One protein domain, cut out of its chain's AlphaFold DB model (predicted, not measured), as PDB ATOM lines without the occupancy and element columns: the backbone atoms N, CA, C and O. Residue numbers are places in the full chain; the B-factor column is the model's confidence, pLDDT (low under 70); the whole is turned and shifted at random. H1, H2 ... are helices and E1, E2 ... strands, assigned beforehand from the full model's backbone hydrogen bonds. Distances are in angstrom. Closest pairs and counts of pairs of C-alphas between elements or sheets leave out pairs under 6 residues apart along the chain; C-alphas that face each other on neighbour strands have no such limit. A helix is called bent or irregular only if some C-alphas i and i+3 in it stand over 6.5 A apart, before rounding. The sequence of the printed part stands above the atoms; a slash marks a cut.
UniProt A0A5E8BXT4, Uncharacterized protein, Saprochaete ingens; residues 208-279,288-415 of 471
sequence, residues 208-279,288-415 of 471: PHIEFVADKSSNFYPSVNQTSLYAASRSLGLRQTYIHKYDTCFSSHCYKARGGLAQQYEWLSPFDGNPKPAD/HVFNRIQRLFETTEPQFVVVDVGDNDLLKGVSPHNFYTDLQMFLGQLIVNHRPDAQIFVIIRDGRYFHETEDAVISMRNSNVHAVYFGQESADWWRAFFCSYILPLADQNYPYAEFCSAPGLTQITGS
ATOM      1  N   PRO A 208     -14.068  30.706   8.861       91.94
ATOM      2  CA  PRO A 208     -13.559  31.993   8.404       91.94
ATOM      3  C   PRO A 208     -12.374  32.462   9.244       91.94
ATOM      4  O   PRO A 208     -12.464  32.535  10.473       91.94
ATOM      5  N   HIS A 209     -11.271  32.783   8.573       93.19
ATOM      6  CA  HIS A 209     -10.061  33.316   9.175       93.19
ATOM      7  C   HIS A 209      -9.936  34.807   8.873       93.19
ATOM      8  O   HIS A 209      -9.837  35.220   7.715       93.19
ATOM      9  N   ILE A 210      -9.933  35.598   9.943       95.00
ATOM     10  CA  ILE A 210      -9.925  37.054   9.901       95.00
ATOM     11  C   ILE A 210      -8.633  37.575  10.537       95.00
ATOM     12  O   ILE A 210      -8.310  37.233  11.675       95.00
ATOM     13  N   GLU A 211      -7.898  38.423   9.829       95.31
ATOM     14  CA  GLU A 211      -6.746  39.151  10.366       95.31
ATOM     15  C   GLU A 211      -7.156  40.584  10.726       95.31
ATOM     16  O   GLU A 211      -7.548  41.358   9.859       95.31
ATOM     17  N   PHE A 212      -7.073  40.945  12.002       95.00
ATOM     18  CA  PHE A 212      -7.361  42.290  12.496       95.00
ATOM     19  C   PHE A 212      -6.072  43.086  12.612       95.00
ATOM     20  O   PHE A 212      -5.143  42.654  13.286       95.00
ATOM     21  N   VAL A 213      -6.027  44.262  12.002       95.25
ATOM     22  CA  VAL A 213      -4.935  45.227  12.124       95.25
ATOM     23  C   VAL A 213      -5.474  46.440  12.865       95.25
ATOM     24  O   VAL A 213      -6.364  47.117  12.353       95.25
ATOM     25  N   ALA A 214      -4.968  46.701  14.071       91.94
ATOM     26  CA  ALA A 214      -5.487  47.773  14.920       91.94
ATOM     27  C   ALA A 214      -4.401  48.426  15.784       91.94
ATOM     28  O   ALA A 214      -3.474  47.757  16.236       91.94
ATOM     29  N   ASP A 215      -4.544  49.725  16.050       86.56
ATOM     30  CA  ASP A 215      -3.608  50.550  16.825       86.56
ATOM     31  C   ASP A 215      -4.289  51.175  18.061       86.56
ATOM     32  O   ASP A 215      -4.406  52.391  18.212       86.56
ATOM     33  N   LYS A 216      -4.769  50.335  18.985       77.56
ATOM     34  CA  LYS A 216      -5.488  50.815  20.175       77.56
ATOM     35  C   LYS A 216      -4.536  51.336  21.259       77.56
ATOM     36  O   LYS A 216      -3.375  50.934  21.366       77.56
ATOM     37  N   SER A 217      -5.026  52.254  22.090       61.38
ATOM     38  CA  SER A 217      -4.294  52.736  23.272       61.38
ATOM     39  C   SER A 217      -4.564  51.842  24.485       61.38
ATOM     40  O   SER A 217      -5.718  51.503  24.751       61.38
ATOM     41  N   SER A 218      -3.518  51.524  25.259       60.38
ATOM     42  CA  SER A 218      -3.639  50.742  26.507       60.38
ATOM     43  C   SER A 218      -4.504  51.435  27.561       60.38
ATOM     44  O   SER A 218      -5.160  50.776  28.362       60.38
ATOM     45  N   ASN A 219      -4.553  52.771  27.538       52.47
ATOM     46  CA  ASN A 219      -5.295  53.568  28.518       52.47
ATOM     47  C   ASN A 219      -6.817  53.399  28.407       52.47
ATOM     48  O   ASN A 219      -7.538  53.756  29.336       52.47
ATOM     49  N   PHE A 220      -7.304  52.886  27.274       55.81
ATOM     50  CA  PHE A 220      -8.734  52.788  26.978       55.81
ATOM     51  C   PHE A 220      -9.199  51.367  26.659       55.81
ATOM     52  O   PHE A 220     -10.407  51.138  26.612       55.81
ATOM     53  N   TYR A 221      -8.279  50.421  26.446       61.88
ATOM     54  CA  TYR A 221      -8.623  49.080  25.987       61.88
ATOM     55  C   TYR A 221      -8.017  47.995  26.881       61.88
ATOM     56  O   TYR A 221      -6.811  48.012  27.132       61.88
ATOM     57  N   PRO A 222      -8.841  47.042  27.353       68.88
ATOM     58  CA  PRO A 222      -8.352  45.885  28.087       68.88
ATOM     59  C   PRO A 222      -7.590  44.939  27.147       68.88
ATOM     60  O   PRO A 222      -7.643  45.106  25.927       68.88
ATOM     61  N   SER A 223      -6.926  43.919  27.707       79.31
ATOM     62  CA  SER A 223      -6.266  42.853  26.936       79.31
ATOM     63  C   SER A 223      -7.190  42.290  25.847       79.31
ATOM     64  O   SER A 223      -8.409  42.265  26.018       79.31
ATOM     65  N   VAL A 224      -6.639  41.811  24.720       83.94
ATOM     66  CA  VAL A 224      -7.457  41.461  23.536       83.94
ATOM     67  C   VAL A 224      -8.569  40.469  23.878       83.94
ATOM     68  O   VAL A 224      -9.702  40.651  23.439       83.94
ATOM     69  N   ASN A 225      -8.289  39.491  24.743       83.94
ATOM     70  CA  ASN A 225      -9.253  38.491  25.210       83.94
ATOM     71  C   ASN A 225     -10.435  39.044  26.042       83.94
ATOM     72  O   ASN A 225     -11.375  38.309  26.330       83.94
ATOM     73  N   GLN A 226     -10.405  40.319  26.426       85.88
ATOM     74  CA  GLN A 226     -11.467  41.024  27.152       85.88
ATOM     75  C   GLN A 226     -12.225  42.024  26.263       85.88
ATOM     76  O   GLN A 226     -13.128  42.718  26.730       85.88
ATOM     77  N   THR A 227     -11.868  42.130  24.981       88.31
ATOM     78  CA  THR A 227     -12.516  43.066  24.057       88.31
ATOM     79  C   THR A 227     -13.862  42.537  23.557       88.31
ATOM     80  O   THR A 227     -14.072  41.330  23.412       88.31
ATOM     81  N   SER A 228     -14.772  43.459  23.223       89.81
ATOM     82  CA  SER A 228     -16.053  43.126  22.579       89.81
ATOM     83  C   SER A 228     -15.858  42.396  21.247       89.81
ATOM     84  O   SER A 228     -16.601  41.466  20.938       89.81
ATOM     85  N   LEU A 229     -14.827  42.789  20.491       90.62
ATOM     86  CA  LEU A 229     -14.405  42.133  19.257       90.62
ATOM     87  C   LEU A 229     -14.092  40.651  19.487       90.62
ATOM     88  O   LEU A 229     -14.635  39.779  18.803       90.62
ATOM     89  N   TYR A 230     -13.244  40.361  20.473       89.88
ATOM     90  CA  TYR A 230     -12.853  38.997  20.806       89.88
ATOM     91  C   TYR A 230     -14.043  38.161  21.283       89.88
ATOM     92  O   TYR A 230     -14.254  37.050  20.796       89.88
ATOM     93  N   ALA A 231     -14.874  38.716  22.169       89.12
ATOM     94  CA  ALA A 231     -16.071  38.042  22.669       89.12
ATOM     95  C   ALA A 231     -17.052  37.683  21.538       89.12
ATOM     96  O   ALA A 231     -17.488  36.533  21.443       89.12
ATOM     97  N   ALA A 232     -17.351  38.633  20.645       90.94
ATOM     98  CA  ALA A 232     -18.230  38.406  19.498       90.94
ATOM     99  C   ALA A 232     -17.678  37.307  18.584       90.94
ATOM    100  O   ALA A 232     -18.393  36.385  18.192       90.94
ATOM    101  N   SER A 233     -16.384  37.352  18.302       90.81
ATOM    102  CA  SER A 233     -15.748  36.414  17.384       90.81
ATOM    103  C   SER A 233     -15.668  34.996  17.935       90.81
ATOM    104  O   SER A 233     -15.923  34.037  17.209       90.81
ATOM    105  N   ARG A 234     -15.391  34.862  19.238       87.62
ATOM    106  CA  ARG A 234     -15.433  33.583  19.948       87.62
ATOM    107  C   ARG A 234     -16.849  33.013  19.977       87.62
ATOM    108  O   ARG A 234     -17.015  31.824  19.734       87.62
ATOM    109  N   SER A 235     -17.866  33.851  20.205       87.38
ATOM    110  CA  SER A 235     -19.276  33.419  20.194       87.38
ATOM    111  C   SER A 235     -19.735  32.889  18.835       87.38
ATOM    112  O   SER A 235     -20.622  32.044  18.766       87.38
ATOM    113  N   LEU A 236     -19.107  33.369  17.761       88.69
ATOM    114  CA  LEU A 236     -19.348  32.918  16.398       88.69
ATOM    115  C   LEU A 236     -18.416  31.771  15.988       88.69
ATOM    116  O   LEU A 236     -18.591  31.241  14.906       88.69
ATOM    117  N   GLY A 237     -17.430  31.383  16.804       88.38
ATOM    118  CA  GLY A 237     -16.468  30.336  16.456       88.38
ATOM    119  C   GLY A 237     -15.575  30.696  15.264       88.38
ATOM    120  O   GLY A 237     -15.313  29.833  14.428       88.38
ATOM    121  N   LEU A 238     -15.149  31.958  15.154       91.31
ATOM    122  CA  LEU A 238     -14.293  32.456  14.069       91.31
ATOM    123  C   LEU A 238     -12.809  32.274  14.387       91.31
ATOM    124  O   LEU A 238     -12.394  32.335  15.544       91.31
ATOM    125  N   ARG A 239     -11.985  32.114  13.347       91.50
ATOM    126  CA  ARG A 239     -10.524  32.090  13.479       91.50
ATOM    127  C   ARG A 239      -9.966  33.487  13.317       91.50
ATOM    128  O   ARG A 239     -10.409  34.242  12.451       91.50
ATOM    129  N   GLN A 240      -8.983  33.829  14.143       91.12
ATOM    130  CA  GLN A 240      -8.513  35.204  14.244       91.12
ATOM    131  C   GLN A 240      -7.000  35.306  14.340       91.12
ATOM    132  O   GLN A 240      -6.349  34.514  15.017       91.12
ATOM    133  N   THR A 241      -6.461  36.338  13.706       92.38
ATOM    134  CA  THR A 241      -5.087  36.798  13.895       92.38
ATOM    135  C   THR A 241      -5.136  38.271  14.268       92.38
ATOM    136  O   THR A 241      -5.742  39.057  13.549       92.38
ATOM    137  N   TYR A 242      -4.509  38.659  15.377       92.25
ATOM    138  CA  TYR A 242      -4.510  40.044  15.846       92.25
ATOM    139  C   TYR A 242      -3.146  40.685  15.630       92.25
ATOM    140  O   TYR A 242      -2.195  40.410  16.350       92.25
ATOM    141  N   ILE A 243      -3.051  41.578  14.655       91.38
ATOM    142  CA  ILE A 243      -1.894  42.439  14.431       91.38
ATOM    143  C   ILE A 243      -2.148  43.749  15.164       91.38
ATOM    144  O   ILE A 243      -2.610  44.742  14.601       91.38
ATOM    145  N   HIS A 244      -1.908  43.701  16.466       87.12
ATOM    146  CA  HIS A 244      -2.196  44.782  17.389       87.12
ATOM    147  C   HIS A 244      -1.072  44.919  18.412       87.12
ATOM    148  O   HIS A 244      -0.587  43.929  18.954       87.12
ATOM    149  N   LYS A 245      -0.666  46.161  18.674       82.19
ATOM    150  CA  LYS A 245       0.229  46.499  19.775       82.19
ATOM    151  C   LYS A 245      -0.262  47.761  20.463       82.19
ATOM    152  O   LYS A 245      -0.423  48.792  19.808       82.19
ATOM    153  N   TYR A 246      -0.433  47.687  21.779       80.94
ATOM    154  CA  TYR A 246      -0.827  48.848  22.562       80.94
ATOM    155  C   TYR A 246       0.184  49.991  22.442       80.94
ATOM    156  O   TYR A 246       1.396  49.777  22.333       80.94
ATOM    157  N   ASP A 247      -0.338  51.218  22.453       80.00
ATOM    158  CA  ASP A 247       0.418  52.483  22.445       80.00
ATOM    159  C   ASP A 247       1.411  52.639  21.278       80.00
ATOM    160  O   ASP A 247       2.324  53.478  21.297       80.00
ATOM    161  N   THR A 248       1.202  51.843  20.234       85.88
ATOM    162  CA  THR A 248       1.905  51.922  18.962       85.88
ATOM    163  C   THR A 248       0.979  52.574  17.961       85.88
ATOM    164  O   THR A 248      -0.167  52.162  17.825       85.88
ATOM    165  N   CYS A 249       1.463  53.603  17.278       91.00
ATOM    166  CA  CYS A 249       0.723  54.195  16.175       91.00
ATOM    167  C   CYS A 249       0.769  53.305  14.947       91.00
ATOM    168  O   CYS A 249       1.747  52.582  14.729       91.00
ATOM    169  N   PHE A 250      -0.237  53.439  14.102       93.75
ATOM    170  CA  PHE A 250      -0.209  52.901  12.763       93.75
ATOM    171  C   PHE A 250       0.895  53.535  11.911       93.75
ATOM    172  O   PHE A 250       1.757  52.817  11.386       93.75
ATOM    173  N   SER A 251       0.919  54.868  11.847       91.31
ATOM    174  CA  SER A 251       1.905  55.632  11.092       91.31
ATOM    175  C   SER A 251       3.289  55.550  11.718       91.31
ATOM    176  O   SER A 251       3.492  55.602  12.936       91.31
ATOM    177  N   SER A 252       4.293  55.528  10.844       83.75
ATOM    178  CA  SER A 252       5.687  55.668  11.263       83.75
ATOM    179  C   SER A 252       6.065  57.092  11.691       83.75
ATOM    180  O   SER A 252       7.136  57.301  12.259       83.75
ATOM    181  N   HIS A 253       5.185  58.070  11.465       84.88
ATOM    182  CA  HIS A 253       5.420  59.474  11.794       84.88
ATOM    183  C   HIS A 253       5.206  59.814  13.276       84.88
ATOM    184  O   HIS A 253       5.695  60.852  13.719       84.88
ATOM    185  N   CYS A 254       4.552  58.953  14.061       83.88
ATOM    186  CA  CYS A 254       4.345  59.197  15.494       83.88
ATOM    187  C   CYS A 254       5.638  59.246  16.310       83.88
ATOM    188  O   CYS A 254       5.790  60.071  17.211       83.88
ATOM    189  N   TYR A 255       6.570  58.337  16.029       79.25
ATOM    190  CA  TYR A 255       7.791  58.185  16.809       79.25
ATOM    191  C   TYR A 255       8.988  58.112  15.870       79.25
ATOM    192  O   TYR A 255       9.157  57.138  15.148       79.25
ATOM    193  N   LYS A 256       9.891  59.097  15.939       72.31
ATOM    194  CA  LYS A 256      11.105  59.113  15.100       72.31
ATOM    195  C   LYS A 256      11.976  57.863  15.274       72.31
ATOM    196  O   LYS A 256      12.625  57.433  14.326       72.31
ATOM    197  N   ALA A 257      12.007  57.311  16.487       67.69
ATOM    198  CA  ALA A 257      12.857  56.180  16.835       67.69
ATOM    199  C   ALA A 257      12.165  54.816  16.705       67.69
ATOM    200  O   ALA A 257      12.876  53.829  16.639       67.69
ATOM    201  N   ARG A 258      10.827  54.732  16.648       74.06
ATOM    202  CA  ARG A 258      10.095  53.448  16.665       74.06
ATOM    203  C   ARG A 258       9.441  53.171  15.311       74.06
ATOM    204  O   ARG A 258       9.112  54.098  14.579       74.06
ATOM    205  N   GLY A 259       9.262  51.900  14.960       77.12
ATOM    206  CA  GLY A 259       8.463  51.529  13.786       77.12
ATOM    207  C   GLY A 259       6.968  51.682  14.076       77.12
ATOM    208  O   GLY A 259       6.526  51.297  15.156       77.12
ATOM    209  N   GLY A 260       6.193  52.217  13.130       86.75
ATOM    210  CA  GLY A 260       4.723  52.178  13.198       86.75
ATOM    211  C   GLY A 260       4.181  50.772  12.918       86.75
ATOM    212  O   GLY A 260       4.907  49.930  12.381       86.75
ATOM    213  N   LEU A 261       2.916  50.508  13.248       89.69
ATOM    214  CA  LEU A 261       2.270  49.208  13.039       89.69
ATOM    215  C   LEU A 261       2.327  48.773  11.570       89.69
ATOM    216  O   LEU A 261       2.606  47.608  11.303       89.69
ATOM    217  N   ALA A 262       2.166  49.707  10.625       89.62
ATOM    218  CA  ALA A 262       2.274  49.421   9.193       89.62
ATOM    219  C   ALA A 262       3.636  48.798   8.826       89.62
ATOM    220  O   ALA A 262       3.707  47.840   8.065       89.62
ATOM    221  N   GLN A 263       4.727  49.288   9.429       83.88
ATOM    222  CA  GLN A 263       6.077  48.745   9.222       83.88
ATOM    223  C   GLN A 263       6.283  47.412   9.949       83.88
ATOM    224  O   GLN A 263       7.051  46.567   9.492       83.88
ATOM    225  N   GLN A 264       5.620  47.235  11.094       84.38
ATOM    226  CA  GLN A 264       5.687  46.017  11.901       84.38
ATOM    227  C   GLN A 264       4.790  44.893  11.358       84.38
ATOM    228  O   GLN A 264       4.973  43.737  11.733       84.38
ATOM    229  N   TYR A 265       3.868  45.188  10.438       86.50
ATOM    230  CA  TYR A 265       2.919  44.215   9.900       86.50
ATOM    231  C   TYR A 265       3.588  43.019   9.216       86.50
ATOM    232  O   TYR A 265       3.014  41.940   9.223       86.50
ATOM    233  N   GLU A 266       4.796  43.133   8.668       79.75
ATOM    234  CA  GLU A 266       5.489  41.986   8.053       79.75
ATOM    235  C   GLU A 266       6.164  41.049   9.071       79.75
ATOM    236  O   GLU A 266       6.672  39.987   8.712       79.75
ATOM    237  N   TRP A 267       6.203  41.430  10.347       79.06
ATOM    238  CA  TRP A 267       7.069  40.792  11.331       79.06
ATOM    239  C   TRP A 267       6.360  39.671  12.076       79.06
ATOM    240  O   TRP A 267       5.184  39.784  12.427       79.06
ATOM    241  N   LEU A 268       7.087  38.588  12.378       77.62
ATOM    242  CA  LEU A 268       6.536  37.497  13.186       77.62
ATOM    243  C   LEU A 268       5.963  38.034  14.494       77.62
ATOM    244  O   LEU A 268       4.862  37.648  14.835       77.62
ATOM    245  N   SER A 269       6.676  38.946  15.150       80.19
ATOM    246  CA  SER A 269       6.322  39.554  16.429       80.19
ATOM    247  C   SER A 269       6.486  41.075  16.357       80.19
ATOM    248  O   SER A 269       7.360  41.547  15.618       80.19
ATOM    249  N   PRO A 270       5.717  41.852  17.135       78.00
ATOM    250  CA  PRO A 270       5.962  43.279  17.285       78.00
ATOM    251  C   PRO A 270       7.359  43.563  17.857       78.00
ATOM    252  O   PRO A 270       7.894  42.797  18.665       78.00
ATOM    253  N   PHE A 271       7.928  44.716  17.508       73.25
ATOM    254  CA  PHE A 271       9.200  45.193  18.051       73.25
ATOM    255  C   PHE A 271       9.125  46.689  18.375       73.25
ATOM    256  O   PHE A 271       8.596  47.488  17.610       73.25
ATOM    257  N   ASP A 272       9.668  47.100  19.522       59.78
ATOM    258  CA  ASP A 272       9.634  48.507  19.966       59.78
ATOM    259  C   ASP A 272      10.605  49.426  19.224       59.78
ATOM    260  O   ASP A 272      10.679  50.621  19.509       59.78
ATOM    261  N   GLY A 273      11.346  48.877  18.258       54.09
ATOM    262  CA  GLY A 273      12.252  49.636  17.412       54.09
ATOM    263  C   GLY A 273      13.306  50.391  18.208       54.09
ATOM    264  O   GLY A 273      13.614  51.510  17.837       54.09
ATOM    265  N   ASN A 274      13.862  49.834  19.288       48.44
ATOM    266  CA  ASN A 274      14.931  50.513  20.021       48.44
ATOM    267  C   ASN A 274      16.212  49.660  20.104       48.44
ATOM    268  O   ASN A 274      16.300  48.793  20.975       48.44
ATOM    269  N   PRO A 275      17.201  49.901  19.216       49.75
ATOM    270  CA  PRO A 275      17.152  50.808  18.060       49.75
ATOM    271  C   PRO A 275      16.329  50.226  16.899       49.75
ATOM    272  O   PRO A 275      16.300  49.014  16.683       49.75
ATOM    273  N   LYS A 276      15.688  51.101  16.111       49.56
ATOM    274  CA  LYS A 276      15.132  50.752  14.801       49.56
ATOM    275  C   LYS A 276      16.302  50.181  14.006       49.56
ATOM    276  O   LYS A 276      17.323  50.869  13.918       49.56
ATOM    277  N   PRO A 277      16.223  48.953  13.476       51.28
ATOM    278  CA  PRO A 277      17.337  48.389  12.731       51.28
ATOM    279  C   PRO A 277      17.651  49.334  11.575       51.28
ATOM    280  O   PRO A 277      16.841  49.493  10.665       51.28
ATOM    281  N   ALA A 278      18.790  50.025  11.652       47.09
ATOM    282  CA  ALA A 278      19.225  50.931  10.591       47.09
ATOM    283  C   ALA A 278      19.496  50.165   9.284       47.09
ATOM    284  O   ALA A 278      19.415  50.737   8.203       47.09
ATOM    285  N   ASP A 279      19.786  48.865   9.401       45.00
ATOM    286  CA  ASP A 279      19.981  47.928   8.306       45.00
ATOM    287  C   ASP A 279      19.527  46.526   8.761       45.00
ATOM    288  O   ASP A 279      19.618  46.199   9.949       45.00
ATOM    289  N   HIS A 288      13.070  38.984  19.085       43.41
ATOM    290  CA  HIS A 288      12.303  39.882  18.205       43.41
ATOM    291  C   HIS A 288      12.610  39.722  16.712       43.41
ATOM    292  O   HIS A 288      12.078  40.462  15.888       43.41
ATOM    293  N   VAL A 289      13.452  38.759  16.338       39.94
ATOM    294  CA  VAL A 289      13.891  38.583  14.951       39.94
ATOM    295  C   VAL A 289      13.660  37.162  14.520       39.94
ATOM    296  O   VAL A 289      14.197  36.238  15.124       39.94
ATOM    297  N   PHE A 290      13.022  37.010  13.367       46.62
ATOM    298  CA  PHE A 290      13.508  36.000  12.451       46.62
ATOM    299  C   PHE A 290      13.965  36.630  11.152       46.62
ATOM    300  O   PHE A 290      13.354  37.531  10.583       46.62
ATOM    301  N   ASN A 291      15.116  36.118  10.738       39.88
ATOM    302  CA  ASN A 291      15.707  36.260   9.430       39.88
ATOM    303  C   ASN A 291      14.592  36.106   8.378       39.88
ATOM    304  O   ASN A 291      13.906  35.083   8.390       39.88
ATOM    305  N   ARG A 292      14.422  37.094   7.484       39.53
ATOM    306  CA  ARG A 292      13.391  37.173   6.413       39.53
ATOM    307  C   ARG A 292      13.206  35.889   5.577       39.53
ATOM    308  O   ARG A 292      12.268  35.782   4.801       39.53
ATOM    309  N   ILE A 293      14.121  34.934   5.709       40.16
ATOM    310  CA  ILE A 293      14.183  33.654   5.003       40.16
ATOM    311  C   ILE A 293      13.283  32.581   5.652       40.16
ATOM    312  O   ILE A 293      12.941  31.595   4.999       40.16
ATOM    313  N   GLN A 294      12.874  32.733   6.916       50.59
ATOM    314  CA  GLN A 294      12.024  31.741   7.575       50.59
ATOM    315  C   GLN A 294      10.548  31.994   7.262       50.59
ATOM    316  O   GLN A 294       9.945  32.945   7.750       50.59
ATOM    317  N   ARG A 295       9.968  31.129   6.422       53.31
ATOM    318  CA  ARG A 295       8.533  31.139   6.119       53.31
ATOM    319  C   ARG A 295       7.739  30.890   7.404       53.31
ATOM    320  O   ARG A 295       8.094  29.992   8.173       53.31
ATOM    321  N   LEU A 296       6.676  31.670   7.609       60.94
ATOM    322  CA  LEU A 296       5.687  31.401   8.651       60.94
ATOM    323  C   LEU A 296       5.228  29.946   8.528       60.94
ATOM    324  O   LEU A 296       5.094  29.423   7.420       60.94
ATOM    325  N   PHE A 297       5.034  29.284   9.668       66.25
ATOM    326  CA  PHE A 297       4.450  27.951   9.666       66.25
ATOM    327  C   PHE A 297       3.082  28.043   8.987       66.25
ATOM    328  O   PHE A 297       2.304  28.932   9.333       66.25
ATOM    329  N   GLU A 298       2.847  27.179   7.995       58.28
ATOM    330  CA  GLU A 298       1.685  27.219   7.099       58.28
ATOM    331  C   GLU A 298       0.376  27.147   7.897       58.28
ATOM    332  O   GLU A 298      -0.173  26.083   8.186       58.28
ATOM    333  N   THR A 299      -0.111  28.323   8.271       63.62
ATOM    334  CA  THR A 299      -1.484  28.566   8.680       63.62
ATOM    335  C   THR A 299      -2.305  28.756   7.411       63.62
ATOM    336  O   THR A 299      -1.785  29.136   6.362       63.62
ATOM    337  N   THR A 300      -3.601  28.466   7.469       68.88
ATOM    338  CA  THR A 300      -4.512  28.937   6.420       68.88
ATOM    339  C   THR A 300      -4.409  30.450   6.326       68.88
ATOM    340  O   THR A 300      -4.591  31.123   7.345       68.88
ATOM    341  N   GLU A 301      -4.158  30.978   5.134       83.56
ATOM    342  CA  GLU A 301      -4.127  32.421   4.934       83.56
ATOM    343  C   GLU A 301      -5.478  33.049   5.324       83.56
ATOM    344  O   GLU A 301      -6.526  32.421   5.127       83.56
ATOM    345  N   PRO A 302      -5.481  34.244   5.941       90.25
ATOM    346  CA  PRO A 302      -6.717  34.955   6.241       90.25
ATOM    347  C   PRO A 302      -7.489  35.251   4.953       90.25
ATOM    348  O   PRO A 302      -6.945  35.868   4.039       90.25
ATOM    349  N   GLN A 303      -8.761  34.848   4.888       93.56
ATOM    350  CA  GLN A 303      -9.641  35.234   3.776       93.56
ATOM    351  C   GLN A 303     -10.148  36.670   3.934       93.56
ATOM    352  O   GLN A 303     -10.599  37.294   2.974       93.56
ATOM    353  N   PHE A 304     -10.084  37.188   5.158       96.69
ATOM    354  CA  PHE A 304     -10.601  38.490   5.526       96.69
ATOM    355  C   PHE A 304      -9.538  39.269   6.292       96.69
ATOM    356  O   PHE A 304      -8.868  38.720   7.167       96.69
ATOM    357  N   VAL A 305      -9.410  40.557   5.992       97.31
ATOM    358  CA  VAL A 305      -8.568  41.491   6.744       97.31
ATOM    359  C   VAL A 305      -9.445  42.639   7.213       97.31
ATOM    360  O   VAL A 305     -10.188  43.205   6.421       97.31
ATOM    361  N   VAL A 306      -9.366  42.997   8.487       97.62
ATOM    362  CA  VAL A 306     -10.078  44.145   9.053       97.62
ATOM    363  C   VAL A 306      -9.049  45.154   9.532       97.62
ATOM    364  O   VAL A 306      -8.224  44.837  10.384       97.62
ATOM    365  N   VAL A 307      -9.088  46.367   8.990       97.38
ATOM    366  CA  VAL A 307      -8.164  47.456   9.318       97.38
ATOM    367  C   VAL A 307      -8.918  48.505  10.136       97.38
ATOM    368  O   VAL A 307      -9.746  49.234   9.598       97.38
ATOM    369  N   ASP A 308      -8.646  48.572  11.438       95.12
ATOM    370  CA  ASP A 308      -9.225  49.534  12.387       95.12
ATOM    371  C   ASP A 308      -8.103  50.356  13.032       95.12
ATOM    372  O   ASP A 308      -7.692  50.082  14.161       95.12
ATOM    373  N   VAL A 309      -7.583  51.333  12.281       95.19
ATOM    374  CA  VAL A 309      -6.386  52.105  12.652       95.19
ATOM    375  C   VAL A 309      -6.627  53.617  12.735       95.19
ATOM    376  O   VAL A 309      -7.593  54.126  12.165       95.19
ATOM    377  N   GLY A 310      -5.730  54.341  13.406       93.69
ATOM    378  CA  GLY A 310      -5.688  55.799  13.500       93.69
ATOM    379  C   GLY A 310      -5.995  56.365  14.888       93.69
ATOM    380  O   GLY A 310      -5.965  57.586  15.051       93.69
ATOM    381  N   ASP A 311      -6.296  55.524  15.887       91.19
ATOM    382  CA  ASP A 311      -6.647  56.002  17.235       91.19
ATOM    383  C   ASP A 311      -5.424  56.662  17.893       91.19
ATOM    384  O   ASP A 311      -5.475  57.806  18.354       91.19
ATOM    385  N   ASN A 312      -4.290  55.958  17.892       90.81
ATOM    386  CA  ASN A 312      -3.043  56.460  18.465       90.81
ATOM    387  C   ASN A 312      -2.430  57.590  17.623       90.81
ATOM    388  O   ASN A 312      -1.891  58.547  18.181       90.81
ATOM    389  N   ASP A 313      -2.539  57.515  16.298       93.81
ATOM    390  CA  ASP A 313      -2.048  58.533  15.364       93.81
ATOM    391  C   ASP A 313      -2.681  59.901  15.629       93.81
ATOM    392  O   ASP A 313      -1.972  60.909  15.733       93.81
ATOM    393  N   LEU A 314      -4.003  59.914  15.834       92.62
ATOM    394  CA  LEU A 314      -4.762  61.120  16.138       92.62
ATOM    395  C   LEU A 314      -4.330  61.714  17.479       92.62
ATOM    396  O   LEU A 314      -4.039  62.908  17.569       92.62
ATOM    397  N   LEU A 315      -4.214  60.872  18.512       90.75
ATOM    398  CA  LEU A 315      -3.768  61.284  19.849       90.75
ATOM    399  C   LEU A 315      -2.346  61.862  19.851       90.75
ATOM    400  O   LEU A 315      -2.014  62.695  20.697       90.75
ATOM    401  N   LYS A 316      -1.490  61.420  18.926       90.56
ATOM    402  CA  LYS A 316      -0.110  61.904  18.774       90.56
ATOM    403  C   LYS A 316       0.034  63.041  17.765       90.56
ATOM    404  O   LYS A 316       1.148  63.530  17.580       90.56
ATOM    405  N   GLY A 317      -1.061  63.499  17.160       92.75
ATOM    406  CA  GLY A 317      -1.062  64.639  16.249       92.75
ATOM    407  C   GLY A 317      -0.375  64.357  14.914       92.75
ATOM    408  O   GLY A 317       0.260  65.253  14.353       92.75
ATOM    409  N   VAL A 318      -0.471  63.126  14.395       94.44
ATOM    410  CA  VAL A 318      -0.043  62.831  13.019       94.44
ATOM    411  C   VAL A 318      -0.899  63.656  12.057       94.44
ATOM    412  O   VAL A 318      -2.120  63.742  12.207       94.44
ATOM    413  N   SER A 319      -0.273  64.309  11.073       96.19
ATOM    414  CA  SER A 319      -1.033  65.114  10.117       96.19
ATOM    415  C   SER A 319      -1.968  64.217   9.292       96.19
ATOM    416  O   SER A 319      -1.568  63.107   8.923       96.19
ATOM    417  N   PRO A 320      -3.179  64.682   8.941       96.69
ATOM    418  CA  PRO A 320      -4.113  63.863   8.169       96.69
ATOM    419  C   PRO A 320      -3.538  63.390   6.828       96.69
ATOM    420  O   PRO A 320      -3.703  62.237   6.447       96.69
ATOM    421  N   HIS A 321      -2.747  64.236   6.162       96.56
ATOM    422  CA  HIS A 321      -2.051  63.870   4.926       96.56
ATOM    423  C   HIS A 321      -1.052  62.711   5.103       96.56
ATOM    424  O   HIS A 321      -0.981  61.826   4.248       96.56
ATOM    425  N   ASN A 322      -0.293  62.694   6.205       95.69
ATOM    426  CA  ASN A 322       0.658  61.614   6.475       95.69
ATOM    427  C   ASN A 322      -0.078  60.308   6.790       95.69
ATOM    428  O   ASN A 322       0.301  59.265   6.269       95.69
ATOM    429  N   PHE A 323      -1.148  60.375   7.589       97.00
ATOM    430  CA  PHE A 323      -1.982  59.212   7.884       97.00
ATOM    431  C   PHE A 323      -2.609  58.628   6.609       97.00
ATOM    432  O   PHE A 323      -2.456  57.437   6.351       97.00
ATOM    433  N   TYR A 324      -3.232  59.473   5.776       97.25
ATOM    434  CA  TYR A 324      -3.772  59.087   4.467       97.25
ATOM    435  C   TYR A 324      -2.723  58.360   3.620       97.25
ATOM    436  O   TYR A 324      -2.984  57.279   3.102       97.25
ATOM    437  N   THR A 325      -1.523  58.938   3.504       96.19
ATOM    438  CA  THR A 325      -0.449  58.386   2.667       96.19
ATOM    439  C   THR A 325       0.024  57.029   3.189       96.19
ATOM    440  O   THR A 325       0.133  56.080   2.413       96.19
ATOM    441  N   ASP A 326       0.250  56.908   4.499       95.81
ATOM    442  CA  ASP A 326       0.667  55.649   5.122       95.81
ATOM    443  C   ASP A 326      -0.415  54.566   4.986       95.81
ATOM    444  O   ASP A 326      -0.101  53.419   4.661       95.81
ATOM    445  N   LEU A 327      -1.693  54.922   5.169       97.88
ATOM    446  CA  LEU A 327      -2.814  53.995   5.006       97.88
ATOM    447  C   LEU A 327      -2.949  53.550   3.548       97.88
ATOM    448  O   LEU A 327      -3.070  52.357   3.278       97.88
ATOM    449  N   GLN A 328      -2.857  54.488   2.606       97.19
ATOM    450  CA  GLN A 328      -2.901  54.207   1.175       97.19
ATOM    451  C   GLN A 328      -1.788  53.232   0.763       97.19
ATOM    452  O   GLN A 328      -2.041  52.248   0.063       97.19
ATOM    453  N   MET A 329      -0.558  53.474   1.223       95.56
ATOM    454  CA  MET A 329       0.580  52.593   0.955       95.56
ATOM    455  C   MET A 329       0.393  51.210   1.575       95.56
ATOM    456  O   MET A 329       0.654  50.205   0.913       95.56
ATOM    457  N   PHE A 330      -0.080  51.147   2.819       96.81
ATOM    458  CA  PHE A 330      -0.324  49.891   3.519       96.81
ATOM    459  C   PHE A 330      -1.400  49.044   2.831       96.81
ATOM    460  O   PHE A 330      -1.180  47.860   2.584       96.81
ATOM    461  N   LEU A 331      -2.531  49.644   2.443       97.81
ATOM    462  CA  LEU A 331      -3.581  48.952   1.690       97.81
ATOM    463  C   LEU A 331      -3.053  48.443   0.342       97.81
ATOM    464  O   LEU A 331      -3.299  47.293  -0.021       97.81
ATOM    465  N   GLY A 332      -2.250  49.248  -0.361       96.31
ATOM    466  CA  GLY A 332      -1.571  48.812  -1.581       96.31
ATOM    467  C   GLY A 332      -0.649  47.608  -1.348       96.31
ATOM    468  O   GLY A 332      -0.662  46.660  -2.131       96.31
ATOM    469  N   GLN A 333       0.113  47.595  -0.251       93.38
ATOM    470  CA  GLN A 333       0.963  46.459   0.120       93.38
ATOM    471  C   GLN A 333       0.153  45.213   0.484       93.38
ATOM    472  O   GLN A 333       0.533  44.114   0.078       93.38
ATOM    473  N   LEU A 334      -0.969  45.362   1.196       94.00
ATOM    474  CA  LEU A 334      -1.869  44.247   1.479       94.00
ATOM    475  C   LEU A 334      -2.354  43.602   0.183       94.00
ATOM    476  O   LEU A 334      -2.194  42.400   0.010       94.00
ATOM    477  N   ILE A 335      -2.855  44.400  -0.755       94.31
ATOM    478  CA  ILE A 335      -3.394  43.915  -2.031       94.31
ATOM    479  C   ILE A 335      -2.315  43.264  -2.903       94.31
ATOM    480  O   ILE A 335      -2.574  42.263  -3.561       94.31
ATOM    481  N   VAL A 336      -1.113  43.837  -2.965       89.75
ATOM    482  CA  VAL A 336      -0.093  43.382  -3.926       89.75
ATOM    483  C   VAL A 336       0.789  42.274  -3.351       89.75
ATOM    484  O   VAL A 336       1.121  41.330  -4.063       89.75
ATOM    485  N   ASN A 337       1.186  42.385  -2.082       83.25
ATOM    486  CA  ASN A 337       2.285  41.591  -1.527       83.25
ATOM    487  C   ASN A 337       1.862  40.605  -0.437       83.25
ATOM    488  O   ASN A 337       2.544  39.598  -0.255       83.25
ATOM    489  N   HIS A 338       0.805  40.894   0.327       84.81
ATOM    490  CA  HIS A 338       0.520  40.125   1.545       84.81
ATOM    491  C   HIS A 338      -0.760  39.299   1.480       84.81
ATOM    492  O   HIS A 338      -0.779  38.184   1.995       84.81
ATOM    493  N   ARG A 339      -1.834  39.852   0.915       91.31
ATOM    494  CA  ARG A 339      -3.204  39.327   0.968       91.31
ATOM    495  C   ARG A 339      -3.961  39.616  -0.345       91.31
ATOM    496  O   ARG A 339      -5.021  40.239  -0.301       91.31
ATOM    497  N   PRO A 340      -3.441  39.191  -1.511       91.44
ATOM    498  CA  PRO A 340      -4.041  39.531  -2.805       91.44
ATOM    499  C   PRO A 340      -5.478  39.021  -2.980       91.44
ATOM    500  O   PRO A 340      -6.290  39.683  -3.628       91.44
ATOM    501  N   ASP A 341      -5.803  37.888  -2.357       92.75
ATOM    502  CA  ASP A 341      -7.105  37.228  -2.497       92.75
ATOM    503  C   ASP A 341      -8.083  37.539  -1.348       92.75
ATOM    504  O   ASP A 341      -9.239  37.115  -1.386       92.75
ATOM    505  N   ALA A 342      -7.647  38.274  -0.318       95.12
ATOM    506  CA  ALA A 342      -8.478  38.547   0.850       95.12
ATOM    507  C   ALA A 342      -9.461  39.702   0.606       95.12
ATOM    508  O   ALA A 342      -9.151  40.668  -0.090       95.12
ATOM    509  N   GLN A 343     -10.625  39.642   1.255       97.62
ATOM    510  CA  GLN A 343     -11.526  40.788   1.375       97.62
ATOM    511  C   GLN A 343     -11.059  41.677   2.535       97.62
ATOM    512  O   GLN A 343     -10.976  41.233   3.682       97.62
ATOM    513  N   ILE A 344     -10.733  42.927   2.234       98.31
ATOM    514  CA  ILE A 344     -10.191  43.914   3.165       98.31
ATOM    515  C   ILE A 344     -11.309  44.884   3.552       98.31
ATOM    516  O   ILE A 344     -11.833  45.604   2.710       98.31
ATOM    517  N   PHE A 345     -11.653  44.941   4.833       98.25
ATOM    518  CA  PHE A 345     -12.625  45.873   5.397       98.25
ATOM    519  C   PHE A 345     -11.899  46.943   6.204       98.25
ATOM    520  O   PHE A 345     -11.224  46.635   7.184       98.25
ATOM    521  N   VAL A 346     -12.036  48.205   5.812       98.19
ATOM    522  CA  VAL A 346     -11.419  49.345   6.494       98.19
ATOM    523  C   VAL A 346     -12.484  50.067   7.313       98.19
ATOM    524  O   VAL A 346     -13.494  50.524   6.775       98.19
ATOM    525  N   ILE A 347     -12.264  50.141   8.625       96.69
ATOM    526  CA  ILE A 347     -13.215  50.694   9.589       96.69
ATOM    527  C   ILE A 347     -13.080  52.221   9.648       96.69
ATOM    528  O   ILE A 347     -12.071  52.757  10.114       96.69
ATOM    529  N   ILE A 348     -14.131  52.920   9.227       95.56
ATOM    530  CA  ILE A 348     -14.238  54.382   9.259       95.56
ATOM    531  C   ILE A 348     -14.957  54.789  10.547       95.56
ATOM    532  O   ILE A 348     -16.084  54.357  10.782       95.56
ATOM    533  N   ARG A 349     -14.323  55.623  11.379       92.69
ATOM    534  CA  ARG A 349     -14.897  56.123  12.639       92.69
ATOM    535  C   ARG A 349     -15.079  57.635  12.594       92.69
ATOM    536  O   ARG A 349     -14.180  58.361  12.165       92.69
ATOM    537  N   ASP A 350     -16.207  58.106  13.112       90.38
ATOM    538  CA  ASP A 350     -16.442  59.535  13.312       90.38
ATOM    539  C   ASP A 350     -15.373  60.134  14.234       90.38
ATOM    540  O   ASP A 350     -15.018  59.568  15.268       90.38
ATOM    541  N   GLY A 351     -14.834  61.289  13.837       89.69
ATOM    542  CA  GLY A 351     -13.794  61.989  14.593       89.69
ATOM    543  C   GLY A 351     -12.383  61.395  14.483       89.69
ATOM    544  O   GLY A 351     -11.475  61.938  15.105       89.69
ATOM    545  N   ARG A 352     -12.167  60.340  13.681       91.94
ATOM    546  CA  ARG A 352     -10.852  59.709  13.484       91.94
ATOM    547  C   ARG A 352     -10.503  59.577  12.009       91.94
ATOM    548  O   ARG A 352     -10.855  58.582  11.381       91.94
ATOM    549  N   TYR A 353      -9.797  60.582  11.486       95.00
ATOM    550  CA  TYR A 353      -9.328  60.615  10.094       95.00
ATOM    551  C   TYR A 353     -10.409  60.153   9.103       95.00
ATOM    552  O   TYR A 353     -10.158  59.307   8.246       95.00
ATOM    553  N   PHE A 354     -11.651  60.611   9.308       95.94
ATOM    554  CA  PHE A 354     -12.828  60.041   8.652       95.94
ATOM    555  C   PHE A 354     -12.693  60.126   7.129       95.94
ATOM    556  O   PHE A 354     -12.738  59.107   6.441       95.94
ATOM    557  N   HIS A 355     -12.456  61.340   6.622       96.56
ATOM    558  CA  HIS A 355     -12.315  61.594   5.190       96.56
ATOM    559  C   HIS A 355     -11.049  60.955   4.632       96.56
ATOM    560  O   HIS A 355     -11.083  60.356   3.568       96.56
ATOM    561  N   GLU A 356      -9.944  60.998   5.371       97.75
ATOM    562  CA  GLU A 356      -8.680  60.409   4.938       97.75
ATOM    563  C   GLU A 356      -8.770  58.882   4.813       97.75
ATOM    564  O   GLU A 356      -8.204  58.297   3.893       97.75
ATOM    565  N   THR A 357      -9.503  58.227   5.713       97.69
ATOM    566  CA  THR A 357      -9.733  56.778   5.662       97.69
ATOM    567  C   THR A 357     -10.620  56.417   4.471       97.69
ATOM    568  O   THR A 357     -10.299  55.495   3.718       97.69
ATOM    569  N   GLU A 358     -11.710  57.162   4.272       97.31
ATOM    570  CA  GLU A 358     -12.626  56.987   3.141       97.31
ATOM    571  C   GLU A 358     -11.915  57.206   1.796       97.31
ATOM    572  O   GLU A 358     -11.954  56.340   0.916       97.31
ATOM    573  N   ASP A 359     -11.182  58.310   1.664       97.69
ATOM    574  CA  ASP A 359     -10.423  58.658   0.464       97.69
ATOM    575  C   ASP A 359      -9.342  57.614   0.162       97.69
ATOM    576  O   ASP A 359      -9.153  57.241  -1.001       97.69
ATOM    577  N   ALA A 360      -8.651  57.091   1.184       97.75
ATOM    578  CA  ALA A 360      -7.651  56.041   0.999       97.75
ATOM    579  C   ALA A 360      -8.282  54.782   0.386       97.75
ATOM    580  O   ALA A 360      -7.743  54.249  -0.588       97.75
ATOM    581  N   VAL A 361      -9.452  54.360   0.877       97.31
ATOM    582  CA  VAL A 361     -10.211  53.224   0.326       97.31
ATOM    583  C   VAL A 361     -10.647  53.492  -1.115       97.31
ATOM    584  O   VAL A 361     -10.373  52.677  -1.998       97.31
ATOM    585  N   ILE A 362     -11.265  54.647  -1.387       96.44
ATOM    586  CA  ILE A 362     -11.721  55.029  -2.738       96.44
ATOM    587  C   ILE A 362     -10.542  55.041  -3.724       96.44
ATOM    588  O   ILE A 362     -10.664  54.585  -4.866       96.44
ATOM    589  N   SER A 363      -9.379  55.527  -3.282       96.50
ATOM    590  CA  SER A 363      -8.180  55.625  -4.114       96.50
ATOM    591  C   SER A 363      -7.628  54.266  -4.560       96.50
ATOM    592  O   SER A 363      -7.009  54.199  -5.625       96.50
ATOM    593  N   MET A 364      -7.881  53.184  -3.806       95.94
ATOM    594  CA  MET A 364      -7.413  51.835  -4.153       95.94
ATOM    595  C   MET A 364      -8.050  51.302  -5.433       95.94
ATOM    596  O   MET A 364      -7.422  50.506  -6.130       95.94
ATOM    597  N   ARG A 365      -9.286  51.724  -5.751       92.75
ATOM    598  CA  ARG A 365     -10.056  51.249  -6.918       92.75
ATOM    599  C   ARG A 365     -10.047  49.716  -7.054       92.75
ATOM    600  O   ARG A 365      -9.951  49.188  -8.161       92.75
ATOM    601  N   ASN A 366     -10.126  49.009  -5.929       93.81
ATOM    602  CA  ASN A 366     -10.069  47.553  -5.863       93.81
ATOM    603  C   ASN A 366     -11.367  47.013  -5.251       93.81
ATOM    604  O   ASN A 366     -11.784  47.474  -4.194       93.81
ATOM    605  N   SER A 367     -11.994  46.031  -5.908       94.12
ATOM    606  CA  SER A 367     -13.268  45.437  -5.474       94.12
ATOM    607  C   SER A 367     -13.187  44.656  -4.164       94.12
ATOM    608  O   SER A 367     -14.223  44.369  -3.578       94.12
ATOM    609  N   ASN A 368     -11.982  44.292  -3.727       95.25
ATOM    610  CA  ASN A 368     -11.753  43.575  -2.482       95.25
ATOM    611  C   ASN A 368     -11.550  44.518  -1.291       95.25
ATOM    612  O   ASN A 368     -11.412  44.026  -0.179       95.25
ATOM    613  N   VAL A 369     -11.499  45.842  -1.489       97.50
ATOM    614  CA  VAL A 369     -11.325  46.815  -0.400       97.50
ATOM    615  C   VAL A 369     -12.636  47.548  -0.153       97.50
ATOM    616  O   VAL A 369     -13.152  48.238  -1.030       97.50
ATOM    617  N   HIS A 370     -13.152  47.426   1.064       96.75
ATOM    618  CA  HIS A 370     -14.474  47.900   1.456       96.75
ATOM    619  C   HIS A 370     -14.373  48.890   2.606       96.75
ATOM    620  O   HIS A 370     -13.739  48.616   3.623       96.75
ATOM    621  N   ALA A 371     -15.049  50.024   2.466       96.25
ATOM    622  CA  ALA A 371     -15.267  50.965   3.555       96.25
ATOM    623  C   ALA A 371     -16.416  50.473   4.443       96.25
ATOM    624  O   ALA A 371     -17.484  50.120   3.939       96.25
ATOM    625  N   VAL A 372     -16.212  50.467   5.762       95.88
ATOM    626  CA  VAL A 372     -17.232  50.067   6.737       95.88
ATOM    627  C   VAL A 372     -17.349  51.133   7.811       95.88
ATOM    628  O   VAL A 372     -16.420  51.359   8.584       95.88
ATOM    629  N   TYR A 373     -18.510  51.778   7.873       93.50
ATOM    630  CA  TYR A 373     -18.780  52.818   8.856       93.50
ATOM    631  C   TYR A 373     -19.054  52.196  10.221       93.50
ATOM    632  O   TYR A 373     -19.947  51.361  10.399       93.50
ATOM    633  N   PHE A 374     -18.235  52.591  11.181       88.81
ATOM    634  CA  PHE A 374     -18.298  52.125  12.546       88.81
ATOM    635  C   PHE A 374     -19.460  52.776  13.293       88.81
ATOM    636  O   PHE A 374     -19.666  53.983  13.204       88.81
ATOM    637  N   GLY A 375     -20.196  51.971  14.056       83.50
ATOM    638  CA  GLY A 375     -21.237  52.461  14.953       83.50
ATOM    639  C   GLY A 375     -20.681  52.705  16.354       83.50
ATOM    640  O   GLY A 375     -19.879  53.603  16.588       83.50
ATOM    641  N   GLN A 376     -21.111  51.876  17.300       84.50
ATOM    642  CA  GLN A 376     -20.654  51.910  18.684       84.50
ATOM    643  C   GLN A 376     -19.921  50.614  19.030       84.50
ATOM    644  O   GLN A 376     -20.368  49.523  18.676       84.50
ATOM    645  N   GLU A 377     -18.826  50.734  19.780       83.00
ATOM    646  CA  GLU A 377     -18.056  49.590  20.268       83.00
ATOM    647  C   GLU A 377     -18.910  48.754  21.226       83.00
ATOM    648  O   GLU A 377     -19.194  49.157  22.352       83.00
ATOM    649  N   SER A 378     -19.355  47.596  20.744       86.56
ATOM    650  CA  SER A 378     -20.140  46.619  21.495       86.56
ATOM    651  C   SER A 378     -19.994  45.239  20.856       86.56
ATOM    652  O   SER A 378     -19.695  45.124  19.664       86.56
ATOM    653  N   ALA A 379     -20.209  44.180  21.640       85.38
ATOM    654  CA  ALA A 379     -20.194  42.814  21.114       85.38
ATOM    655  C   ALA A 379     -21.278  42.617  20.039       85.38
ATOM    656  O   ALA A 379     -21.039  41.944  19.037       85.38
ATOM    657  N   ASP A 380     -22.432  43.268  20.204       88.31
ATOM    658  CA  ASP A 380     -23.540  43.211  19.251       88.31
ATOM    659  C   ASP A 380     -23.191  43.871  17.917       88.31
ATOM    660  O   ASP A 380     -23.479  43.301  16.866       88.31
ATOM    661  N   TRP A 381     -22.510  45.026  17.933       90.94
ATOM    662  CA  TRP A 381     -22.055  45.669  16.699       90.94
ATOM    663  C   TRP A 381     -21.054  44.791  15.945       90.94
ATOM    664  O   TRP A 381     -21.214  44.581  14.744       90.94
ATOM    665  N   TRP A 382     -20.069  44.209  16.638       92.25
ATOM    666  CA  TRP A 382     -19.115  43.292  16.006       92.25
ATOM    667  C   TRP A 382     -19.803  42.049  15.443       92.25
ATOM    668  O   TRP A 382     -19.525  41.649  14.314       92.25
ATOM    669  N   ARG A 383     -20.753  41.469  16.180       91.44
ATOM    670  CA  ARG A 383     -21.553  40.340  15.693       91.44
ATOM    671  C   ARG A 383     -22.356  40.718  14.448       91.44
ATOM    672  O   ARG A 383     -22.361  39.964  13.477       91.44
ATOM    673  N   ALA A 384     -22.986  41.891  14.446       90.69
ATOM    674  CA  ALA A 384     -23.713  42.413  13.297       90.69
ATOM    675  C   ALA A 384     -22.783  42.663  12.097       90.69
ATOM    676  O   ALA A 384     -23.132  42.298  10.975       90.69
ATOM    677  N   PHE A 385     -21.578  43.193  12.326       93.81
ATOM    678  CA  PHE A 385     -20.540  43.347  11.307       93.81
ATOM    679  C   PHE A 385     -20.158  41.997  10.689       93.81
ATOM    680  O   PHE A 385     -20.226  41.838   9.469       93.81
ATOM    681  N   PHE A 386     -19.851  40.990  11.510       94.25
ATOM    682  CA  PHE A 386     -19.510  39.657  11.015       94.25
ATOM    683  C   PHE A 386     -20.637  39.035  10.202       94.25
ATOM    684  O   PHE A 386     -20.393  38.542   9.103       94.25
ATOM    685  N   CYS A 387     -21.868  39.113  10.699       91.69
ATOM    686  CA  CYS A 387     -23.034  38.562  10.020       91.69
ATOM    687  C   CYS A 387     -23.424  39.312   8.738       91.69
ATOM    688  O   CYS A 387     -24.046  38.710   7.868       91.69
ATOM    689  N   SER A 388     -23.073  40.595   8.606       90.94
ATOM    690  CA  SER A 388     -23.459  41.411   7.444       90.94
ATOM    691  C   SER A 388     -22.393  41.429   6.347       90.94
ATOM    692  O   SER A 388     -22.742  41.471   5.172       90.94
ATOM    693  N   TYR A 389     -21.107  41.379   6.712       92.50
ATOM    694  CA  TYR A 389     -20.005  41.576   5.763       92.50
ATOM    695  C   TYR A 389     -19.115  40.351   5.568       92.50
ATOM    696  O   TYR A 389     -18.693  40.087   4.447       92.50
ATOM    697  N   ILE A 390     -18.813  39.602   6.633       93.62
ATOM    698  CA  ILE A 390     -17.818  38.520   6.570       93.62
ATOM    699  C   ILE A 390     -18.478  37.175   6.276       93.62
ATOM    700  O   ILE A 390     -18.158  36.513   5.293       93.62
ATOM    701  N   LEU A 391     -19.424  36.766   7.118       91.56
ATOM    702  CA  LEU A 391     -20.048  35.449   7.046       91.56
ATOM    703  C   LEU A 391     -20.836  35.180   5.755       91.56
ATOM    704  O   LEU A 391     -20.777  34.046   5.285       91.56
ATOM    705  N   PRO A 392     -21.498  36.163   5.116       90.12
ATOM    706  CA  PRO A 392     -22.118  35.946   3.806       90.12
ATOM    707  C   PRO A 392     -21.123  35.615   2.684       90.12
ATOM    708  O   PRO A 392     -21.524  35.075   1.656       90.12
ATOM    709  N   LEU A 393     -19.842  35.950   2.868       90.19
ATOM    710  CA  LEU A 393     -18.761  35.694   1.911       90.19
ATOM    711  C   LEU A 393     -17.937  34.445   2.268       90.19
ATOM    712  O   LEU A 393     -17.006  34.095   1.544       90.19
ATOM    713  N   ALA A 394     -18.242  33.796   3.393       87.25
ATOM    714  CA  ALA A 394     -17.557  32.596   3.852       87.25
ATOM    715  C   ALA A 394     -17.940  31.345   3.037       87.25
ATOM    716  O   ALA A 394     -18.839  31.361   2.195       87.25
ATOM    717  N   ASP A 395     -17.260  30.228   3.316       83.38
ATOM    718  CA  ASP A 395     -17.613  28.913   2.772       83.38
ATOM    719  C   ASP A 395     -19.080  28.571   3.099       83.38
ATOM    720  O   ASP A 395     -19.505  28.660   4.250       83.38
ATOM    721  N   GLN A 396     -19.848  28.144   2.092       81.06
ATOM    722  CA  GLN A 396     -21.276  27.822   2.227       81.06
ATOM    723  C   GLN A 396     -21.559  26.687   3.223       81.06
ATOM    724  O   GLN A 396     -22.675  26.570   3.719       81.06
ATOM    725  N   ASN A 397     -20.566  25.840   3.508       83.06
ATOM    726  CA  ASN A 397     -20.682  24.758   4.483       83.06
ATOM    727  C   ASN A 397     -20.474  25.234   5.927       83.06
ATOM    728  O   ASN A 397     -20.633  24.441   6.855       83.06
ATOM    729  N   TYR A 398     -20.066  26.485   6.134       82.69
ATOM    730  CA  TYR A 398     -20.022  27.072   7.462       82.69
ATOM    731  C   TYR A 398     -21.454  27.432   7.896       82.69
ATOM    732  O   TYR A 398     -22.155  28.085   7.120       82.69
ATOM    733  N   PRO A 399     -21.923  27.036   9.097       80.94
ATOM    734  CA  PRO A 399     -23.327  27.167   9.502       80.94
ATOM    735  C   PRO A 399     -23.689  28.608   9.906       80.94
ATOM    736  O   PRO A 399     -24.182  28.886  10.997       80.94
ATOM    737  N   TYR A 400     -23.453  29.567   9.010       78.38
ATOM    738  CA  TYR A 400     -23.642  30.993   9.265       78.38
ATOM    739  C   TYR A 400     -25.096  31.340   9.620       78.38
ATOM    740  O   TYR A 400     -25.336  32.223  10.443       78.38
ATOM    741  N   ALA A 401     -26.068  30.639   9.026       74.44
ATOM    742  CA  ALA A 401     -27.485  30.870   9.279       74.44
ATOM    743  C   ALA A 401     -27.858  30.575  10.739       74.44
ATOM    744  O   ALA A 401     -28.661  31.299  11.319       74.44
ATOM    745  N   GLU A 402     -27.240  29.571  11.362       79.94
ATOM    746  CA  GLU A 402     -27.483  29.219  12.766       79.94
ATOM    747  C   GLU A 402     -26.940  30.304  13.705       79.94
ATOM    748  O   GLU A 402     -27.622  30.733  14.632       79.94
ATOM    749  N   PHE A 403     -25.748  30.828  13.415       77.88
ATOM    750  CA  PHE A 403     -25.114  31.851  14.248       77.88
ATOM    751  C   PHE A 403     -25.726  33.253  14.102       77.88
ATOM    752  O   PHE A 403     -25.745  34.025  15.067       77.88
ATOM    753  N   CYS A 404     -26.223  33.597  12.912       80.44
ATOM    754  CA  CYS A 404     -26.708  34.941  12.585       80.44
ATOM    755  C   CYS A 404     -28.236  35.105  12.641       80.44
ATOM    756  O   CYS A 404     -28.720  36.220  12.474       80.44
ATOM    757  N   SER A 405     -29.001  34.037  12.896       68.75
ATOM    758  CA  SER A 405     -30.475  34.076  12.972       68.75
ATOM    759  C   SER A 405     -31.039  34.439  14.354       68.75
ATOM    760  O   SER A 405     -32.249  34.361  14.568       68.75
ATOM    761  N   ALA A 406     -30.195  34.864  15.299       60.72
ATOM    762  CA  ALA A 406     -30.644  35.245  16.634       60.72
ATOM    763  C   ALA A 406     -31.588  36.473  16.593       60.72
ATOM    764  O   ALA A 406     -31.256  37.482  15.962       60.72
ATOM    765  N   PRO A 407     -32.750  36.427  17.275       50.75
ATOM    766  CA  PRO A 407     -33.679  37.553  17.316       50.75
ATOM    767  C   PRO A 407     -33.019  38.781  17.961       50.75
ATOM    768  O   PRO A 407     -32.462  38.689  19.052       50.75
ATOM    769  N   GLY A 408     -33.087  39.930  17.278       51.44
ATOM    770  CA  GLY A 408     -32.514  41.205  17.736       51.44
ATOM    771  C   GLY A 408     -31.251  41.661  16.996       51.44
ATOM    772  O   GLY A 408     -30.836  42.803  17.182       51.44
ATOM    773  N   LEU A 409     -30.666  40.833  16.120       52.56
ATOM    774  CA  LEU A 409     -29.539  41.260  15.291       52.56
ATOM    775  C   LEU A 409     -30.030  42.202  14.179       52.56
ATOM    776  O   LEU A 409     -30.675  41.777  13.220       52.56
ATOM    777  N   THR A 410     -29.738  43.496  14.299       55.91
ATOM    778  CA  THR A 410     -29.939  44.440  13.193       55.91
ATOM    779  C   THR A 410     -28.814  44.235  12.186       55.91
ATOM    780  O   THR A 410     -27.638  44.361  12.522       55.91
ATOM    781  N   GLN A 411     -29.153  43.864  10.948       56.38
ATOM    782  CA  GLN A 411     -28.152  43.804   9.884       56.38
ATOM    783  C   GLN A 411     -27.567  45.201   9.679       56.38
ATOM    784  O   GLN A 411     -28.312  46.177   9.556       56.38
ATOM    785  N   ILE A 412     -26.239  45.294   9.623       58.66
ATOM    786  CA  ILE A 412     -25.580  46.533   9.233       58.66
ATOM    787  C   ILE A 412     -25.784  46.647   7.729       58.66
ATOM    788  O   ILE A 412     -25.072  46.030   6.940       58.66
ATOM    789  N   THR A 413     -26.790  47.413   7.320       46.03
ATOM    790  CA  THR A 413     -26.939  47.786   5.919       46.03
ATOM    791  C   THR A 413     -25.751  48.658   5.553       46.03
ATOM    792  O   THR A 413     -25.692  49.824   5.944       46.03
ATOM    793  N   GLY A 414     -24.788  48.087   4.831       40.75
ATOM    794  CA  GLY A 414     -23.714  48.856   4.229       40.75
ATOM    795  C   GLY A 414     -24.303  49.947   3.356       40.75
ATOM    796  O   GLY A 414     -24.973  49.682   2.359       40.75
ATOM    797  N   SER A 415     -24.062  51.197   3.734       40.12
ATOM    798  CA  SER A 415     -24.269  52.352   2.874       40.12
ATOM    799  C   SER A 415     -23.168  52.388   1.813       40.12
ATOM    800  O   SER A 415     -22.373  53.316   1.750       40.12
TER     801      SER A 415
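AT A GLANCE: This is residues 208 to 279 and 288 to 415 of the 471 residues of an uncharacterized protein of Saprochaete ingens (UniProt A0A5E8BXT4). A strongly twisted, five-stranded parallel sheet makes the core; H4 and H5 pack side by side over one face of it, while H1 and H6, packed together, graze it from the other side. Long loops around H2, ending at Asp 279, lie at one end of the longest axis, and H7 with the last residues lies at the other. The 200 printed residues hold seven named helices and five named strands, in the order E1 H1 E2 H2 E3 H3 H4 E4 H5 E5 H6 H7. The sheet runs E2 E1 E3 E4 E5; the class is mixed, helices and strands, with under half of the residues in named elements. The whole is compact, with a radius of gyration of the C-alphas of 16.8 A and spans of 53 by 39 by 35 A.

HOW THE PARTS SIT: E1, residues 209 to 214, is parallel to E3, residues 304 to 308, with N 211 and O 304 2.8 A apart. E2, residues 239 to 244, is an edge strand beside E1, with N 243 and O 212 2.7 A apart. E4, residues 343 to 348, is beside E3, with N 307 and O 345 2.8 A apart. E5, residues 369 to 373, is the other edge strand, with N 346 and O 370 2.8 A apart. H4, residues 320 to 338, runs along E4 at a height over the sheet of 10.1 A. H5, residues 354 to 364, is on the same face, over E4 and E5, at a height of 9.1 A; sheet and helices make two layers. H4 and H5 touch, closest at the C-alphas of Gln 328 and Ala 360, 5.1 A, the same way at a tilt of 37 degrees, only just steep. H1, residues 228 to 235, and H6, residues 379 to 393, only graze the sheet. They touch through residues 379 to 383 of H6, closest at the C-alphas of Ser 228 and Ala 379, 4.4 A. H7, residues 400 to 404, touches H6, with the C-alphas of Cys 387 and Cys 404 5.8 A apart. H2, residues 261 to 264, grazes the sheet; H3, residues 311 to 315, is not on it. E1, H1, E2; E3, H3 H4, E4; and E4, H5, E5 are strand-helix-strand units, parallel neighbour strands joined through helices, with right-handed crossovers. Every O i to N i+4 pair is within hydrogen-bond range in H1, H3, H4, H5 and H7, and 8 of 11 in H6; H2 is too short for such a pair.

IN THESE COORDINATES: E1 begins at C-alpha 209, (-10.061, 33.316, 9.175). H4 measures 25.1 A and H6 20.5 A; both are only just irregular, with C-alphas 335 and 338 6.52 A apart and C-alphas 388 and 391 6.9 A apart. H7 ends at C-alpha 404, (-26.708, 34.941, 12.585).

THE WHOLE: The C-alphas farthest apart, of Asp 279 and Pro 407, are 55.4 A apart. Residues 280 to 287 are not printed, and C-alphas 279 and 288 are 14.9 A apart across the cut. The links E1 to H1 and E2 to H2 are long. The pLDDT is under 70 in 39 residues, among them 288 to 300 and 405 to 415.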